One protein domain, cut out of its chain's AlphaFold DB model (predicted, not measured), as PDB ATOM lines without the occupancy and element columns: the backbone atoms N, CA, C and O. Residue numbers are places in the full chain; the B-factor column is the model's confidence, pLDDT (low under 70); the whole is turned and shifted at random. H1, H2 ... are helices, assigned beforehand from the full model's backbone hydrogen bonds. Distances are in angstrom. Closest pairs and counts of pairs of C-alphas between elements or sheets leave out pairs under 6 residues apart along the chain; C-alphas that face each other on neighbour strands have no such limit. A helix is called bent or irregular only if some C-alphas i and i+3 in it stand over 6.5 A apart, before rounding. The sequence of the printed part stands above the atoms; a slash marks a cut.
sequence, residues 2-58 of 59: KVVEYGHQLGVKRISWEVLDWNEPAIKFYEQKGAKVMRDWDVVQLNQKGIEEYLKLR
ATOM      1  N   LYS A   2      33.306 -29.770 -41.706       97.69
ATOM      2  CA  LYS A   2      32.721 -28.404 -41.701       97.69
ATOM      3  C   LYS A   2      33.320 -27.388 -40.718       97.69
ATOM      4  O   LYS A   2      33.497 -26.233 -41.084       97.69
ATOM      5  N   VAL A   3      33.674 -27.802 -39.500       96.44
ATOM      6  CA  VAL A   3      34.327 -26.912 -38.518       96.44
ATOM      7  C   VAL A   3      35.708 -26.458 -39.005       96.44
ATOM      8  O   VAL A   3      36.061 -25.290 -38.865       96.44
ATOM      9  N   VAL A   4      36.472 -27.368 -39.615       97.25
ATOM     10  CA  VAL A   4      37.808 -27.077 -40.153       97.25
ATOM     11  C   VAL A   4      37.711 -26.188 -41.392       97.25
ATOM     12  O   VAL A   4      38.456 -25.216 -41.492       97.25
ATOM     13  N   GLU A   5      36.751 -26.460 -42.284       98.19
ATOM     14  CA  GLU A   5      36.452 -25.602 -43.443       98.19
ATOM     15  C   GLU A   5      36.131 -24.164 -43.010       98.19
ATOM     16  O   GLU A   5      36.715 -23.213 -43.528       98.19
ATOM     17  N   TYR A   6      35.246 -24.002 -42.025       98.31
ATOM     18  CA  TYR A   6      34.856 -22.685 -41.528       98.31
ATOM     19  C   TYR A   6      36.024 -21.949 -40.856       98.31
ATOM     20  O   TYR A   6      36.265 -20.774 -41.136       98.31
ATOM     21  N   GLY A   7      36.814 -22.640 -40.025       98.19
ATOM     22  CA  GLY A   7      38.012 -22.050 -39.422       98.19
ATOM     23  C   GLY A   7      39.022 -21.573 -40.471       98.19
ATOM     24  O   GLY A   7      39.580 -20.482 -40.340       98.19
ATOM     25  N   HIS A   8      39.211 -22.343 -41.545       98.06
ATOM     26  CA  HIS A   8      40.073 -21.943 -42.654       98.06
ATOM     27  C   HIS A   8      39.577 -20.665 -43.347       98.06
ATOM     28  O   HIS A   8      40.376 -19.756 -43.573       98.06
ATOM     29  N   GLN A   9      38.271 -20.553 -43.617       98.62
ATOM     30  CA  GLN A   9      37.666 -19.347 -44.208       98.62
ATOM     31  C   GLN A   9      37.864 -18.098 -43.339       98.62
ATOM     32  O   GLN A   9      38.100 -17.014 -43.865       98.62
ATOM     33  N   LEU A  10      37.822 -18.249 -42.013       98.44
ATOM     34  CA  LEU A  10      38.098 -17.167 -41.062       98.44
ATOM     35  C   LEU A  10      39.591 -16.799 -40.959       98.44
ATOM     36  O   LEU A  10      39.940 -15.834 -40.282       98.44
ATOM     37  N   GLY A  11      40.488 -17.565 -41.587       98.44
ATOM     38  CA  GLY A  11      41.930 -17.323 -41.543       98.44
ATOM     39  C   GLY A  11      42.583 -17.634 -40.191       98.44
ATOM     40  O   GLY A  11      43.707 -17.177 -39.941       98.44
ATOM     41  N   VAL A  12      41.915 -18.404 -39.319       98.25
ATOM     42  CA  VAL A  12      42.474 -18.772 -38.010       98.25
ATOM     43  C   VAL A  12      43.723 -19.629 -38.191       98.25
ATOM     44  O   VAL A  12      43.843 -20.414 -39.131       98.25
ATOM     45  N   LYS A  13      44.683 -19.485 -37.277       97.75
ATOM     46  CA  LYS A  13      45.965 -20.202 -37.361       97.75
ATOM     47  C   LYS A  13      45.965 -21.543 -36.631       97.75
ATOM     48  O   LYS A  13      46.892 -22.324 -36.806       97.75
ATOM     49  N   ARG A  14      44.948 -21.808 -35.808       96.75
ATOM     50  CA  ARG A  14      44.829 -23.036 -35.022       96.75
ATOM     51  C   ARG A  14      43.368 -23.329 -34.699       96.75
ATOM     52  O   ARG A  14      42.625 -22.418 -34.350       96.75
ATOM     53  N   ILE A  15      43.004 -24.603 -34.773       97.00
ATOM     54  CA  ILE A  15      41.747 -25.150 -34.258       97.00
ATOM     55  C   ILE A  15      42.133 -26.155 -33.171       97.00
ATOM     56  O   ILE A  15      43.058 -26.943 -33.367       97.00
ATOM     57  N   SER A  16      41.479 -26.086 -32.015       95.62
ATOM     58  CA  SER A  16      41.793 -26.922 -30.854       95.62
ATOM     59  C   SER A  16      40.509 -27.435 -30.216       95.62
ATOM     60  O   SER A  16      39.513 -26.716 -30.167       95.62
ATOM     61  N   TRP A  17      40.548 -28.678 -29.756       94.69
ATOM     62  CA  TRP A  17      39.492 -29.341 -28.998       94.69
ATOM     63  C   TRP A  17      40.127 -30.418 -28.115       94.69
ATOM     64  O   TRP A  17      41.295 -30.770 -28.291       94.69
ATOM     65  N   GLU A  18      39.349 -30.926 -27.170       95.00
ATOM     66  CA  GLU A  18      39.782 -31.940 -26.214       95.00
ATOM     67  C   GLU A  18      39.359 -33.337 -26.680       95.00
ATOM     68  O   GLU A  18      38.320 -33.522 -27.321       95.00
ATOM     69  N   VAL A  19      40.177 -34.334 -26.353       95.50
ATOM     70  CA  VAL A  19      39.865 -35.755 -26.526       95.50
ATOM     71  C   VAL A  19      40.248 -36.478 -25.242       95.50
ATOM     72  O   VAL A  19      41.286 -36.183 -24.655       95.50
ATOM     73  N   LEU A  20      39.405 -37.409 -24.799       94.94
ATOM     74  CA  LEU A  20      39.704 -38.238 -23.635       94.94
ATOM     75  C   LEU A  20      40.885 -39.157 -23.953       94.94
ATOM     76  O   LEU A  20      40.951 -39.738 -25.039       94.94
ATOM     77  N   ASP A  21      41.806 -39.281 -23.006       93.44
ATOM     78  CA  ASP A  21      43.061 -40.021 -23.141       93.44
ATOM     79  C   ASP A  21      42.858 -41.497 -23.507       93.44
ATOM     80  O   ASP A  21      43.633 -42.047 -24.288       93.44
ATOM     81  N   TRP A  22      41.778 -42.099 -23.018       95.31
ATOM     82  CA  TRP A  22      41.401 -43.482 -23.289       95.31
ATOM     83  C   TRP A  22      40.675 -43.693 -24.629       95.31
ATOM     84  O   TRP A  22      40.433 -44.837 -25.019       95.31
ATOM     85  N   ASN A  23      40.306 -42.635 -25.360       97.69
ATOM     86  CA  ASN A  23      39.559 -42.757 -26.617       97.69
ATOM     87  C   ASN A  23      40.491 -42.993 -27.819       97.69
ATOM     88  O   ASN A  23      40.610 -42.162 -28.725       97.69
ATOM     89  N   GLU A  24      41.147 -44.152 -27.824       97.94
ATOM     90  CA  GLU A  24      42.115 -44.551 -28.850       97.94
ATOM     91  C   GLU A  24      41.577 -44.445 -30.295       97.94
ATOM     92  O   GLU A  24      42.300 -43.939 -31.159       97.94
ATOM     93  N   PRO A  25      40.320 -44.841 -30.608       98.50
ATOM     94  CA  PRO A  25      39.780 -44.672 -31.956       98.50
ATOM     95  C   PRO A  25      39.749 -43.208 -32.415       98.50
ATOM     96  O   PRO A  25      40.114 -42.913 -33.554       98.50
ATOM     97  N   ALA A  26      39.346 -42.284 -31.537       98.12
ATOM     98  CA  ALA A  26      39.296 -40.862 -31.863       98.12
ATOM     99  C   ALA A  26      40.701 -40.256 -31.987       98.12
ATOM    100  O   ALA A  26      40.960 -39.505 -32.925       98.12
ATOM    101  N   ILE A  27      41.614 -40.616 -31.080       98.06
ATOM    102  CA  ILE A  27      43.022 -40.197 -31.120       98.06
ATOM    103  C   ILE A  27      43.637 -40.553 -32.477       98.06
ATOM    104  O   ILE A  27      44.088 -39.657 -33.194       98.06
ATOM    105  N   LYS A  28      43.560 -41.830 -32.882       98.19
ATOM    106  CA  LYS A  28      44.095 -42.284 -34.176       98.19
ATOM    107  C   LYS A  28      43.451 -41.558 -35.350       98.19
ATOM    108  O   LYS A  28      44.147 -41.174 -36.287       98.19
ATOM    109  N   PHE A  29      42.133 -41.359 -35.304       97.50
ATOM    110  CA  PHE A  29      41.410 -40.635 -36.346       97.50
ATOM    111  C   PHE A  29      41.939 -39.203 -36.523       97.50
ATOM    112  O   PHE A  29      42.180 -38.774 -37.653       97.50
ATOM    113  N   TYR A  30      42.157 -38.464 -35.432       97.00
ATOM    114  CA  TYR A  30      42.653 -37.089 -35.504       97.00
ATOM    115  C   TYR A  30      44.125 -37.017 -35.929       97.00
ATOM    116  O   TYR A  30      44.467 -36.184 -36.772       97.00
ATOM    117  N   GLU A  31      44.981 -37.904 -35.420       97.44
ATOM    118  CA  GLU A  31      46.398 -37.969 -35.808       97.44
ATOM    119  C   GLU A  31      46.568 -38.290 -37.300       97.44
ATOM    120  O   GLU A  31      47.331 -37.620 -37.995       97.44
ATOM    121  N   GLN A  32      45.778 -39.226 -37.841       98.00
ATOM    122  CA  GLN A  32      45.754 -39.523 -39.282       98.00
ATOM    123  C   GLN A  32      45.321 -38.326 -40.143       98.00
ATOM    124  O   GLN A  32      45.670 -38.249 -41.320       98.00
ATOM    125  N   LYS A  33      44.568 -37.382 -39.569       96.56
ATOM    126  CA  LYS A  33      44.138 -36.136 -40.222       96.56
ATOM    127  C   LYS A  33      45.112 -34.971 -39.993       96.56
ATOM    128  O   LYS A  33      44.808 -33.849 -40.393       96.56
ATOM    129  N   GLY A  34      46.271 -35.224 -39.382       96.19
ATOM    130  CA  GLY A  34      47.320 -34.229 -39.151       96.19
ATOM    131  C   GLY A  34      47.155 -33.417 -37.865       96.19
ATOM    132  O   GLY A  34      47.883 -32.443 -37.668       96.19
ATOM    133  N   ALA A  35      46.223 -33.788 -36.982       96.88
ATOM    134  CA  ALA A  35      46.150 -33.186 -35.659       96.88
ATOM    135  C   ALA A  35      47.304 -33.686 -34.779       96.88
ATOM    136  O   ALA A  35      47.702 -34.846 -34.847       96.88
ATOM    137  N   LYS A  36      47.806 -32.816 -33.903       95.94
ATOM    138  CA  LYS A  36      48.748 -33.191 -32.847       95.94
ATOM    139  C   LYS A  36      47.998 -33.288 -31.523       95.94
ATOM    140  O   LYS A  36      47.502 -32.270 -31.040       95.94
ATOM    141  N   VAL A  37      47.949 -34.479 -30.928       94.62
ATOM    142  CA  VAL A  37      47.414 -34.656 -29.572       94.62
ATOM    143  C   VAL A  37      48.489 -34.247 -28.569       94.62
ATOM    144  O   VAL A  37      49.557 -34.853 -28.493       94.62
ATOM    145  N   MET A  38      48.226 -33.177 -27.824       92.69
ATOM    146  CA  MET A  38      49.128 -32.690 -26.784       92.69
ATOM    147  C   MET A  38      48.935 -33.553 -25.536       92.69
ATOM    148  O   MET A  38      47.868 -33.526 -24.930       92.69
ATOM    149  N   ARG A  39      49.948 -34.349 -25.189       89.94
ATOM    150  CA  ARG A  39      49.989 -35.112 -23.934       89.94
ATOM    151  C   ARG A  39      50.561 -34.228 -22.824       89.94
ATOM    152  O   ARG A  39      51.198 -33.220 -23.123       89.94
ATOM    153  N   ASP A  40      50.275 -34.583 -21.578       85.25
ATOM    154  CA  ASP A  40      50.719 -33.875 -20.363       85.25
ATOM    155  C   ASP A  40      50.060 -32.504 -20.114       85.25
ATOM    156  O   ASP A  40      50.468 -31.766 -19.222       85.25
ATOM    157  N   TRP A  41      49.041 -32.143 -20.898       85.81
ATOM    158  CA  TRP A  41      48.246 -30.936 -20.677       85.81
ATOM    159  C   TRP A  41      46.969 -31.288 -19.922       85.81
ATOM    160  O   TRP A  41      46.114 -31.997 -20.451       85.81
ATOM    161  N   ASP A  42      46.825 -30.740 -18.720       86.19
ATOM    162  CA  ASP A  42      45.605 -30.882 -17.933       86.19
ATOM    163  C   ASP A  42      44.561 -29.840 -18.343       86.19
ATOM    164  O   ASP A  42      44.843 -28.643 -18.466       86.19
ATOM    165  N   VAL A  43      43.321 -30.293 -18.515       90.94
ATOM    166  CA  VAL A  43      42.172 -29.406 -18.713       90.94
ATOM    167  C   VAL A  43      41.710 -28.906 -17.349       90.94
ATOM    168  O   VAL A  43      41.258 -29.680 -16.506       90.94
ATOM    169  N   VAL A  44      41.785 -27.593 -17.139       93.44
ATOM    170  CA  VAL A  44      41.264 -26.944 -15.931       93.44
ATOM    171  C   VAL A  44      39.928 -26.289 -16.250       93.44
ATOM    172  O   VAL A  44      39.832 -25.455 -17.148       93.44
ATOM    173  N   GLN A  45      38.898 -26.620 -15.472       95.44
ATOM    174  CA  GLN A  45      37.572 -26.026 -15.604       95.44
ATOM    175  C   GLN A  45      37.094 -25.461 -14.264       95.44
ATOM    176  O   GLN A  45      37.123 -26.141 -13.240       95.44
ATOM    177  N   LEU A  46      36.577 -24.229 -14.289       96.81
ATOM    178  CA  LEU A  46      35.725 -23.705 -13.225       96.81
ATOM    179  C   LEU A  46      34.269 -23.786 -13.677       96.81
ATOM    180  O   LEU A  46      33.877 -23.160 -14.660       96.81
ATOM    181  N   ASN A  47      33.460 -24.545 -12.945       96.81
ATOM    182  CA  ASN A  47      32.010 -24.469 -13.089       96.81
ATOM    183  C   ASN A  47      31.467 -23.215 -12.380       96.81
ATOM    184  O   ASN A  47      32.202 -22.534 -11.665       96.81
ATOM    185  N   GLN A  48      30.173 -22.922 -12.547       97.62
ATOM    186  CA  GLN A  48      29.548 -21.724 -11.974       97.62
ATOM    187  C   GLN A  48      29.875 -21.533 -10.481       97.62
ATOM    188  O   GLN A  48      30.373 -20.480 -10.089       97.62
ATOM    189  N   LYS A  49      29.667 -22.570  -9.658       97.38
ATOM    190  CA  LYS A  49      29.974 -22.524  -8.222       97.38
ATOM    191  C   LYS A  49      31.462 -22.259  -7.964       97.38
ATOM    192  O   LYS A  49      31.797 -21.452  -7.105       97.38
ATOM    193  N   GLY A  50      32.351 -22.921  -8.703       96.50
ATOM    194  CA  GLY A  50      33.797 -22.724  -8.595       96.50
ATOM    195  C   GLY A  50      34.219 -21.287  -8.895       96.50
ATOM    196  O   GLY A  50      35.061 -20.746  -8.184       96.50
ATOM    197  N   ILE A  51      33.600 -20.646  -9.892       96.94
ATOM    198  CA  ILE A  51      33.830 -19.229 -10.218       96.94
ATOM    199  C   ILE A  51      33.408 -18.338  -9.044       96.94
ATOM    200  O   ILE A  51      34.183 -17.486  -8.606       96.94
ATOM    201  N   GLU A  52      32.194 -18.538  -8.526       97.06
ATOM    202  CA  GLU A  52      31.655 -17.746  -7.415       97.06
ATOM    203  C   GLU A  52      32.533 -17.854  -6.159       97.06
ATOM    204  O   GLU A  52      32.846 -16.835  -5.543       97.06
ATOM    205  N   GLU A  53      32.973 -19.062  -5.797       96.50
ATOM    206  CA  GLU A  53      33.859 -19.277  -4.648       96.50
ATOM    207  C   GLU A  53      35.257 -18.680  -4.862       96.50
ATOM    208  O   GLU A  53      35.775 -17.997  -3.978       96.50
ATOM    209  N   TYR A  54      35.849 -18.857  -6.047       95.62
ATOM    210  CA  TYR A  54      37.167 -18.295  -6.363       95.62
ATOM    211  C   TYR A  54      37.197 -16.765  -6.207       95.62
ATOM    212  O   TYR A  54      38.159 -16.204  -5.684       95.62
ATOM    213  N   LEU A  55      36.123 -16.078  -6.612       95.56
ATOM    214  CA  LEU A  55      36.014 -14.623  -6.483       95.56
ATOM    215  C   LEU A  55      35.811 -14.154  -5.033       95.56
ATOM    216  O   LEU A  55      36.273 -13.063  -4.692       95.56
ATOM    217  N   LYS A  56      35.157 -14.947  -4.169       94.50
ATOM    218  CA  LYS A  56      34.980 -14.613  -2.739       94.50
ATOM    219  C   LYS A  56      36.310 -14.597  -1.986       94.50
ATOM    220  O   LYS A  56      36.511 -13.716  -1.159       94.50
ATOM    221  N   LEU A  57      37.212 -15.524  -2.315       81.12
ATOM    222  CA  LEU A  57      38.538 -15.665  -1.694       81.12
ATOM    223  C   LEU A  57      39.527 -14.540  -2.057       81.12
ATOM    224  O   LEU A  57      40.631 -14.503  -1.524       81.12
ATOM    225  N   ARG A  58      39.157 -13.640  -2.979       74.38
ATOM    226  CA  ARG A  58      39.970 -12.479  -3.382       74.38
ATOM    227  C   ARG A  58      39.741 -11.240  -2.496       74.38
ATOM    228  O   ARG A  58      40.454 -10.253  -2.665       74.38
TER     229      ARG A  58
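What this domain is: This is residues 2 to 58 of the 59 residues of the protein "GNAT family N-acetyltransferase" of Winogradskyella sp (UniProt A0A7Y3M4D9). Picture three short helices strung far apart on one winding chain, an open shape in which no helix packs on another. H1 and H2 lie toward one end of the longest axis, joined by a long sweep of residues 10 to 23, and H3 is alone toward the other end, reached along a second long stretch, residues 33 to 47. The printed part has 57 residues with three named helices, in the order H1, H2, H3, and no named strand; the class is all helix, although under half of the residues, 26 of the 57, are in named elements. The whole is extended, with a radius of gyration of the C-alphas of 16.2 A, and its outline is flat, spanning 45 by 31 by 17 A.

How they stand to each other: Start at the first printed residue, where H1, residues 2 to 9, has its centre at (36.489, -24.253, -41.453). Go on past residue 23 and you come to H2, residues 24 to 32, with its centre at (42.725, -40.865, -33.878). H1 and H2 are apart, with no C-alpha of the one within 8 A of the other. Further on is H3, residues 48 to 56, with its centre at (33.425, -18.973, -7.406). H3 is apart from H2, and it is apart from H1 as well. Look at residues 47 to 53, of which 48 to 53 belong to H3: this stretch stands free, with no C-alpha 8 or more residues away along the chain within 10 A. In the backbones of H1, H2 and H3, every O i to N i+4 pair is within hydrogen-bond range.

Where its parts are: Find C-alpha 2 at (32.721, -28.404, -41.701); from there H1 runs 10.6 A to C-alpha 9. Next find C-alpha 24 at (42.115, -44.551, -28.850), where H2 begins; it runs 12.1 A to C-alpha 32. H3 begins at C-alpha 48 and runs 12.9 A to C-alpha 56 at (34.980, -14.613, -2.739). None of the three helices is bent.

The domain as a whole: The two C-alphas farthest apart are those of Gln 32 and Lys 56, 45.5 A from each other, and the first and last printed C-alphas, of Lys 2 and Arg 58, are 42.1 A apart. The link from H1 to H2, with 14 residues, is long, and so is the link from H2 to H3, with 15. The printed part has no cut. In the B-factor column you will find the model's confidence: the mean pLDDT of the printed part is 95.2, and no printed residue is under 70.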